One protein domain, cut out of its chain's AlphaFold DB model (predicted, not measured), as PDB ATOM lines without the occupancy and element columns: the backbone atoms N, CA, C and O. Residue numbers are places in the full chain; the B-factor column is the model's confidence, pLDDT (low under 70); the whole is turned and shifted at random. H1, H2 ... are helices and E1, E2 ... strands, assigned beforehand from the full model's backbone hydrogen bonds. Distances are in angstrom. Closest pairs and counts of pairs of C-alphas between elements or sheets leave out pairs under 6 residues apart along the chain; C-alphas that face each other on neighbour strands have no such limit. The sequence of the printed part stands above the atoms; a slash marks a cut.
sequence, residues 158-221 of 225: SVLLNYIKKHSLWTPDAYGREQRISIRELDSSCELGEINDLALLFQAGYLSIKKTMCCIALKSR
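What this domain is: This is residues 158 to 221 of the 225 residues of the protein "AAA-ATPase_like domain-containing protein" of Succinivibrionaceae bacterium (UniProt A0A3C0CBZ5). A small sheet of three strands has one helix, H4, packed across it, and the longer H1 lies beyond H4 on the side away from the sheet, nearly parallel in line but only loosely set beside it. Two short helices, H2 and H3, graze the sheet near opposite ends of E3, and the link from H3 swings out toward H1 before it comes back to H4 in the middle of the domain. The printed part has 64 residues with four named helices and three named strands, in the order H1, H2, E1, H3, H4, E2, E3. The sheet runs E1, E3, E2, all antiparallel, and the class is mixed, helices and strands. The whole is compact, with a radius of gyration of the C-alphas of 11.3 A and spans of 32 by 25 by 16 A.

Where its parts are: Find C-alpha 158 at (22.963, -1.281, -103.500); from there H1 runs 12.5 A through residues 158 to 166. Next come H2, residues 172 to 175, E1, residues 179 to 181, and H3, residues 183 to 186. Look for C-alpha 197 at (20.819, 8.644, -93.186), where H4 begins; it runs 9.8 A to residue 203. E2, residues 207 to 212, is 14.3 A long, and E3, residues 216 to 220, is 13.4 A long and ends with C-alpha 220 at (12.038, 1.689, -87.126).

How they stand to each other: Start at the sheet, where E3 is the inner strand. Beside E1, N 179 and O 218 are 2.8 A apart, within hydrogen-bond range. E2 and E3 form a hairpin, with N 210 and O 217 at 2.8 A, also within range. H4 is on the sheet at a height over the sheet of 8.5 A, only just over E3 and E2 with 3 C-alphas falling on each, and runs across the strands at 76 degrees to E2 on the local plane. Its closest C-alphas to E2 are those of Leu 201 and Leu 207, 5.6 A apart. E1, H3 with H4, and E2 make a split strand-helix-strand unit, two strands of one sheet with helices between them along the chain and with E3, antiparallel to each, between them in the sheet, and its crossover is right-handed. H3 touches H4, the C-alphas of Leu 186 and Ala 199 being closest at 4.8 A. H2 and H3 only graze the sheet; the closest C-alphas of H2 and E3 are those of Tyr 175 and Ser 220, 5.8 A. H1 is not on the sheet; it is close to H4 but not clearly touching, closest at the C-alphas of Leu 160 and Leu 200, 7.5 A, at a shallow tilt of 2 degrees, opposite ways. In H1 and H4 every O i to N i+4 pair is within hydrogen-bond range; H2 and H3 are too short for such a pair.

The domain as a whole: The two C-alphas farthest apart, those of Lys 165 and Met 213, are 33.2 A apart. The printed part has no cut and no long link; that from H3 to H4, ten residues, is short and the others are tight. The model's mean pLDDT over the printed part is 75.4, and it is under 70 at residues 158, 172, 189 to 194, 213 to 215 and 221.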
ATOM      1  N   SER A 158      21.835  -1.982-102.875       66.38
ATOM      2  CA  SER A 158      22.963  -1.281-103.500       66.38
ATOM      3  C   SER A 158      23.106   0.173-103.042       66.38
ATOM      4  O   SER A 158      24.216   0.581-102.704       66.38
ATOM      5  N   VAL A 159      22.009   0.936-102.958       71.12
ATOM      6  CA  VAL A 159      22.040   2.345-102.520       71.12
ATOM      7  C   VAL A 159      22.473   2.431-101.056       71.12
ATOM      8  O   VAL A 159      23.399   3.170-100.717       71.12
ATOM      9  N   LEU A 160      21.849   1.624-100.192       72.69
ATOM     10  CA  LEU A 160      22.151   1.593 -98.762       72.69
ATOM     11  C   LEU A 160      23.568   1.064 -98.489       72.69
ATOM     12  O   LEU A 160      24.293   1.632 -97.678       72.69
ATOM     13  N   LEU A 161      23.999   0.018 -99.194       72.25
ATOM     14  CA  LEU A 161      25.349  -0.538 -99.096       72.25
ATOM     15  C   LEU A 161      26.397   0.479 -99.546       72.25
ATOM     16  O   LEU A 161      27.418   0.630 -98.878       72.25
ATOM     17  N   ASN A 162      26.155   1.203-100.642       71.31
ATOM     18  CA  ASN A 162      27.078   2.235-101.111       71.31
ATOM     19  C   ASN A 162      27.130   3.439-100.171       71.31
ATOM     20  O   ASN A 162      28.209   4.001 -99.976       71.31
ATOM     21  N   TYR A 163      26.016   3.774 -99.518       74.31
ATOM     22  CA  TYR A 163      26.006   4.751 -98.436       74.31
ATOM     23  C   TYR A 163      26.846   4.280 -97.240       74.31
ATOM     24  O   TYR A 163      27.747   4.993 -96.812       74.31
ATOM     25  N   ILE A 164      26.637   3.050 -96.756       74.06
ATOM     26  CA  ILE A 164      27.378   2.475 -95.616       74.06
ATOM     27  C   ILE A 164      28.883   2.368 -95.896       74.06
ATOM     28  O   ILE A 164      29.698   2.552 -94.995       74.06
ATOM     29  N   LYS A 165      29.290   2.098 -97.144       73.06
ATOM     30  CA  LYS A 165      30.716   2.101 -97.521       73.06
ATOM     31  C   LYS A 165      31.371   3.473 -97.323       73.06
ATOM     32  O   LYS A 165      32.570   3.532 -97.065       73.06
ATOM     33  N   LYS A 166      30.609   4.559 -97.492       71.56
ATOM     34  CA  LYS A 166      31.102   5.945 -97.449       71.56
ATOM     35  C   LYS A 166      30.816   6.643 -96.112       71.56
ATOM     36  O   LYS A 166      31.498   7.612 -95.788       71.56
ATOM     37  N   HIS A 167      29.855   6.147 -95.329       70.62
ATOM     38  CA  HIS A 167      29.363   6.784 -94.109       70.62
ATOM     39  C   HIS A 167      29.123   5.773 -92.983       70.62
ATOM     40  O   HIS A 167      28.608   4.677 -93.193       70.62
ATOM     41  N   SER A 168      29.433   6.176 -91.752       72.44
ATOM     42  CA  SER A 168      29.104   5.392 -90.560       72.44
ATOM     43  C   SER A 168      27.640   5.599 -90.171       72.44
ATOM     44  O   SER A 168      27.246   6.717 -89.846       72.44
ATOM     45  N   LEU A 169      26.852   4.521 -90.150       74.00
ATOM     46  CA  LEU A 169      25.494   4.532 -89.597       74.00
ATOM     47  C   LEU A 169      25.502   4.447 -88.067       74.00
ATOM     48  O   LEU A 169      26.464   3.984 -87.447       74.00
ATOM     49  N   TRP A 170      24.396   4.862 -87.452       70.38
ATOM     50  CA  TRP A 170      24.163   4.632 -86.030       70.38
ATOM     51  C   TRP A 170      23.838   3.164 -85.741       70.38
ATOM     52  O   TRP A 170      23.574   2.360 -86.635       70.38
ATOM     53  N   THR A 171      23.854   2.797 -84.459       71.62
ATOM     54  CA  THR A 171      23.488   1.439 -84.059       71.62
ATOM     55  C   THR A 171      22.009   1.159 -84.350       71.62
ATOM     56  O   THR A 171      21.174   2.064 -84.251       71.62
ATOM     57  N   PRO A 172      21.645  -0.103 -84.636       69.88
ATOM     58  CA  PRO A 172      20.254  -0.527 -84.784       69.88
ATOM     59  C   PRO A 172      19.311  -0.034 -83.669       69.88
ATOM     60  O   PRO A 172      18.201   0.429 -83.939       69.88
ATOM     61  N   ASP A 173      19.782  -0.048 -82.418       73.06
ATOM     62  CA  ASP A 173      19.044   0.452 -81.251       73.06
ATOM     63  C   ASP A 173      18.744   1.954 -81.306       73.06
ATOM     64  O   ASP A 173      17.733   2.407 -80.764       73.06
ATOM     65  N   ALA A 174      19.615   2.744 -81.940       74.88
ATOM     66  CA  ALA A 174      19.410   4.178 -82.095       74.88
ATOM     67  C   ALA A 174      18.235   4.458 -83.045       74.88
ATOM     68  O   ALA A 174      17.343   5.232 -82.693       74.88
ATOM     69  N   TYR A 175      18.160   3.764 -84.185       77.62
ATOM     70  CA  TYR A 175      17.029   3.863 -85.123       77.62
ATOM     71  C   TYR A 175      15.727   3.244 -84.579       77.62
ATOM     72  O   TYR A 175      14.631   3.536 -85.064       77.62
ATOM     73  N   GLY A 176      15.828   2.410 -83.537       70.12
ATOM     74  CA  GLY A 176      14.685   1.913 -82.769       70.12
ATOM     75  C   GLY A 176      13.998   2.975 -81.900       70.12
ATOM     76  O   GLY A 176      12.874   2.753 -81.442       70.12
ATOM     77  N   ARG A 177      14.633   4.131 -81.667       80.31
ATOM     78  CA  ARG A 177      14.052   5.275 -80.936       80.31
ATOM     79  C   ARG A 177      13.428   6.274 -81.908       80.31
ATOM     80  O   ARG A 177      13.728   6.256 -83.095       80.31
ATOM     81  N   GLU A 178      12.543   7.138 -81.408       83.44
ATOM     82  CA  GLU A 178      12.005   8.234 -82.223       83.44
ATOM     83  C   GLU A 178      13.142   9.198 -82.602       83.44
ATOM     84  O   GLU A 178      13.782   9.781 -81.726       83.44
ATOM     85  N   GLN A 179      13.364   9.362 -83.904       85.06
ATOM     86  CA  GLN A 179      14.318  10.299 -84.491       85.06
ATOM     87  C   GLN A 179      13.575  11.461 -85.136       85.06
ATOM     88  O   GLN A 179      12.483  11.278 -85.670       85.06
ATOM     89  N   ARG A 180      14.142  12.667 -85.073       86.12
ATOM     90  CA  ARG A 180      13.504  13.881 -85.599       86.12
ATOM     91  C   ARG A 180      14.233  14.371 -86.837       86.12
ATOM     92  O   ARG A 180      15.444  14.556 -86.792       86.12
ATOM     93  N   ILE A 181      13.473  14.636 -87.890       84.75
ATOM     94  CA  ILE A 181      13.965  15.197 -89.148       84.75
ATOM     95  C   ILE A 181      12.984  16.255 -89.655       84.75
ATOM     96  O   ILE A 181      11.772  16.169 -89.415       84.75
ATOM     97  N   SER A 182      13.486  17.296 -90.318       86.38
ATOM     98  CA  SER A 182      12.602  18.268 -90.961       86.38
ATOM     99  C   SER A 182      11.958  17.669 -92.219       86.38
ATOM    100  O   SER A 182      12.542  16.824 -92.891       86.38
ATOM    101  N   ILE A 183      10.764  18.143 -92.593       82.69
ATOM    102  CA  ILE A 183      10.105  17.727 -93.848       82.69
ATOM    103  C   ILE A 183      10.995  17.983 -95.076       82.69
ATOM    104  O   ILE A 183      10.991  17.199 -96.016       82.69
ATOM    105  N   ARG A 184      11.790  19.063 -95.051       81.88
ATOM    106  CA  ARG A 184      12.681  19.448 -96.154       81.88
ATOM    107  C   ARG A 184      13.847  18.478 -96.311       81.88
ATOM    108  O   ARG A 184      14.191  18.136 -97.432       81.88
ATOM    109  N   GLU A 185      14.438  18.040 -95.203       82.06
ATOM    110  CA  GLU A 185      15.496  17.026 -95.227       82.06
ATOM    111  C   GLU A 185      14.931  15.647 -95.578       82.06
ATOM    112  O   GLU A 185      15.575  14.896 -96.301       82.06
ATOM    113  N   LEU A 186      13.710  15.323 -95.139       81.88
ATOM    114  CA  LEU A 186      13.050  14.068 -95.503       81.88
ATOM    115  C   LEU A 186      12.706  13.993 -97.002       81.88
ATOM    116  O   LEU A 186      12.837  12.932 -97.608       81.88
ATOM    117  N   ASP A 187      12.287  15.115 -97.598       78.50
ATOM    118  CA  ASP A 187      12.017  15.239 -99.041       78.50
ATOM    119  C   ASP A 187      13.275  15.554 -99.874       78.50
ATOM    120  O   ASP A 187      13.183  15.773-101.084       78.50
ATOM    121  N   SER A 188      14.459  15.585 -99.251       74.12
ATOM    122  CA  SER A 188      15.706  15.843 -99.973       74.12
ATOM    123  C   SER A 188      16.011  14.731-100.983       74.12
ATOM    124  O   SER A 188      15.686  13.555-100.787       74.12
ATOM    125  N   SER A 189      16.606  15.113-102.112       65.56
ATOM    126  CA  SER A 189      17.030  14.166-103.139       65.56
ATOM    127  C   SER A 189      18.327  13.461-102.759       65.56
ATOM    128  O   SER A 189      19.186  14.042-102.098       65.56
ATOM    129  N   CYS A 190      18.507  12.244-103.272       62.62
ATOM    130  CA  CYS A 190      19.786  11.544-103.264       62.62
ATOM    131  C   CYS A 190      20.776  12.278-104.181       62.62
ATOM    132  O   CYS A 190      20.919  11.941-105.357       62.62
ATOM    133  N   GLU A 191      21.453  13.300-103.666       61.59
ATOM    134  CA  GLU A 191      22.706  13.770-104.252       61.59
ATOM    135  C   GLU A 191      23.834  12.870-103.734       61.59
ATOM    136  O   GLU A 191      23.857  12.503-102.555       61.59
ATOM    137  N   LEU A 192      24.706  12.425-104.645       54.09
ATOM    138  CA  LEU A 192      25.742  11.414-104.413       54.09
ATOM    139  C   LEU A 192      26.657  11.804-103.231       54.09
ATOM    140  O   LEU A 192      27.683  12.443-103.423       54.09
ATOM    141  N   GLY A 193      26.301  11.368-102.016       56.09
ATOM    142  CA  GLY A 193      27.111  11.512-100.798       56.09
ATOM    143  C   GLY A 193      26.616  12.516 -99.748       56.09
ATOM    144  O   GLY A 193      27.249  12.619 -98.702       56.09
ATOM    145  N   GLU A 194      25.503  13.223 -99.977       65.44
ATOM    146  CA  GLU A 194      25.015  14.258 -99.038       65.44
ATOM    147  C   GLU A 194      23.674  13.927 -98.365       65.44
ATOM    148  O   GLU A 194      23.209  14.676 -97.503       65.44
ATOM    149  N   ILE A 195      23.041  12.801 -98.713       71.50
ATOM    150  CA  ILE A 195      21.742  12.458 -98.130       71.50
ATOM    151  C   ILE A 195      21.857  12.117 -96.638       71.50
ATOM    152  O   ILE A 195      22.749  11.388 -96.191       71.50
ATOM    153  N   ASN A 196      20.910  12.640 -95.860       80.19
ATOM    154  CA  ASN A 196      20.736  12.281 -94.461       80.19
ATOM    155  C   ASN A 196      20.384  10.784 -94.343       80.19
ATOM    156  O   ASN A 196      19.519  10.281 -95.063       80.19
ATOM    157  N   ASP A 197      21.025  10.076 -93.418       82.06
ATOM    158  CA  ASP A 197      20.819   8.644 -93.186       82.06
ATOM    159  C   ASP A 197      19.361   8.305 -92.842       82.06
ATOM    160  O   ASP A 197      18.827   7.308 -93.329       82.06
ATOM    161  N   LEU A 198      18.671   9.155 -92.074       85.06
ATOM    162  CA  LEU A 198      17.250   8.985 -91.765       85.06
ATOM    163  C   LEU A 198      16.372   9.133 -93.012       85.06
ATOM    164  O   LEU A 198      15.412   8.379 -93.168       85.06
ATOM    165  N   ALA A 199      16.693  10.076 -93.902       83.75
ATOM    166  CA  ALA A 199      15.963  10.246 -95.158       83.75
ATOM    167  C   ALA A 199      16.162   9.035 -96.081       83.75
ATOM    168  O   ALA A 199      15.192   8.521 -96.635       83.75
ATOM    169  N   LEU A 200      17.392   8.519 -96.167       80.88
ATOM    170  CA  LEU A 200      17.705   7.322 -96.945       80.88
ATOM    171  C   LEU A 200      16.994   6.076 -96.396       80.88
ATOM    172  O   LEU A 200      16.367   5.332 -97.148       80.88
ATOM    173  N   LEU A 201      17.057   5.857 -95.080       82.31
ATOM    174  CA  LEU A 201      16.402   4.720 -94.430       82.31
ATOM    175  C   LEU A 201      14.871   4.816 -94.507       82.31
ATOM    176  O   LEU A 201      14.203   3.786 -94.587       82.31
ATOM    177  N   PHE A 202      14.302   6.024 -94.505       84.69
ATOM    178  CA  PHE A 202      12.878   6.234 -94.776       84.69
ATOM    179  C   PHE A 202      12.516   5.887 -96.225       84.69
ATOM    180  O   PHE A 202      11.594   5.104 -96.435       84.69
ATOM    181  N   GLN A 203      13.270   6.400 -97.206       80.25
ATOM    182  CA  GLN A 203      13.059   6.100 -98.629       80.25
ATOM    183  C   GLN A 203      13.129   4.591 -98.898       80.25
ATOM    184  O   GLN A 203      12.249   4.039 -99.550       80.25
ATOM    185  N   ALA A 204      14.104   3.901 -98.303       77.56
ATOM    186  CA  ALA A 204      14.262   2.451 -98.411       77.56
ATOM    187  C   ALA A 204      13.244   1.627 -97.585       77.56
ATOM    188  O   ALA A 204      13.284   0.397 -97.611       77.56
ATOM    189  N   GLY A 205      12.331   2.277 -96.852       78.38
ATOM    190  CA  GLY A 205      11.242   1.625 -96.114       78.38
ATOM    191  C   GLY A 205      11.614   1.067 -94.733       78.38
ATOM    192  O   GLY A 205      10.775   0.432 -94.087       78.38
ATOM    193  N   TYR A 206      12.833   1.318 -94.245       79.00
ATOM    194  CA  TYR A 206      13.291   0.904 -92.910       79.00
ATOM    195  C   TYR A 206      12.716   1.785 -91.792       79.00
ATOM    196  O   TYR A 206      12.470   1.307 -90.679       79.00
ATOM    197  N   LEU A 207      12.488   3.070 -92.075       83.81
ATOM    198  CA  LEU A 207      11.854   4.013 -91.154       83.81
ATOM    199  C   LEU A 207      10.444   4.368 -91.621       83.81
ATOM    200  O   LEU A 207      10.156   4.408 -92.812       83.81
ATOM    201  N   SER A 208       9.563   4.657 -90.664       82.81
ATOM    202  CA  SER A 208       8.191   5.100 -90.921       82.81
ATOM    203  C   SER A 208       7.886   6.357 -90.119       82.81
ATOM    204  O   SER A 208       8.345   6.492 -88.979       82.81
ATOM    205  N   ILE A 209       7.055   7.233 -90.684       84.62
ATOM    206  CA  ILE A 209       6.526   8.403 -89.981       84.62
ATOM    207  C   ILE A 209       5.601   7.929 -88.857       84.62
ATOM    208  O   ILE A 209       4.773   7.039 -89.053       84.62
ATOM    209  N   LYS A 210       5.787   8.486 -87.655       85.75
ATOM    210  CA  LYS A 210       4.978   8.171 -86.465       85.75
ATOM    211  C   LYS A 210       4.182   9.354 -85.942       85.75
ATOM    212  O   LYS A 210       3.105   9.147 -85.398       85.75
ATOM    213  N   LYS A 211       4.730  10.569 -86.031       82.19
ATOM    214  CA  LYS A 211       4.092  11.800 -85.547       82.19
ATOM    215  C   LYS A 211       4.595  12.994 -86.342       82.19
ATOM    216  O   LYS A 211       5.781  13.048 -86.677       82.19
ATOM    217  N   THR A 212       3.729  13.986 -86.491       72.44
ATOM    218  CA  THR A 212       4.076  15.283 -87.071       72.44
ATOM    219  C   THR A 212       3.802  16.388 -86.054       72.44
ATOM    220  O   THR A 212       2.708  16.489 -85.504       72.44
ATOM    221  N   MET A 213       4.828  17.192 -85.760       64.81
ATOM    222  CA  MET A 213       4.740  18.416 -84.949       64.81
ATOM    223  C   MET A 213       5.493  19.545 -85.684       64.81
ATOM    224  O   MET A 213       5.254  19.769 -86.862       64.81
ATOM    225  N   CYS A 214       6.448  20.230 -85.040       64.19
ATOM    226  CA  CYS A 214       7.378  21.152 -85.716       64.19
ATOM    227  C   CYS A 214       8.351  20.416 -86.676       64.19
ATOM    228  O   CYS A 214       8.938  21.013 -87.571       64.19
ATOM    229  N   CYS A 215       8.513  19.103 -86.490       69.62
ATOM    230  CA  CYS A 215       9.324  18.186 -87.295       69.62
ATOM    231  C   CYS A 215       8.627  16.816 -87.391       69.62
ATOM    232  O   CYS A 215       7.660  16.562 -86.661       69.62
ATOM    233  N   ILE A 216       9.119  15.946 -88.278       78.06
ATOM    234  CA  ILE A 216       8.641  14.569 -88.435       78.06
ATOM    235  C   ILE A 216       9.410  13.652 -87.487       78.06
ATOM    236  O   ILE A 216      10.642  13.682 -87.443       78.06
ATOM    237  N   ALA A 217       8.674  12.822 -86.747       74.50
ATOM    238  CA  ALA A 217       9.239  11.734 -85.962       74.50
ATOM    239  C   ALA A 217       9.253  10.438 -86.784       74.50
ATOM    240  O   ALA A 217       8.195   9.920 -87.151       74.50
ATOM    241  N   LEU A 218      10.448   9.907 -87.030       76.62
ATOM    242  CA  LEU A 218      10.687   8.618 -87.668       76.62
ATOM    243  C   LEU A 218      11.045   7.564 -86.624       76.62
ATOM    244  O   LEU A 218      11.725   7.851 -85.639       76.62
ATOM    245  N   LYS A 219      10.608   6.325 -86.844       76.06
ATOM    246  CA  LYS A 219      11.006   5.184 -86.012       76.06
ATOM    247  C   LYS A 219      11.057   3.916 -86.854       76.06
ATOM    248  O   LYS A 219      10.197   3.726 -87.719       76.06
ATOM    249  N   SER A 220      12.020   3.040 -86.563       74.69
ATOM    250  CA  SER A 220      12.038   1.689 -87.126       74.69
ATOM    251  C   SER A 220      10.751   0.929 -86.779       74.69
ATOM    252  O   SER A 220      10.184   1.087 -85.690       74.69
ATOM    253  N   ARG A 221      10.269   0.124 -87.729       65.94
ATOM    254  CA  ARG A 221       8.975  -0.569 -87.641       65.94
ATOM    255  C   ARG A 221       8.974  -1.665 -86.579       65.94
ATOM    256  O   ARG A 221       7.988  -1.782 -85.860       65.94
TER     257      ARG A 221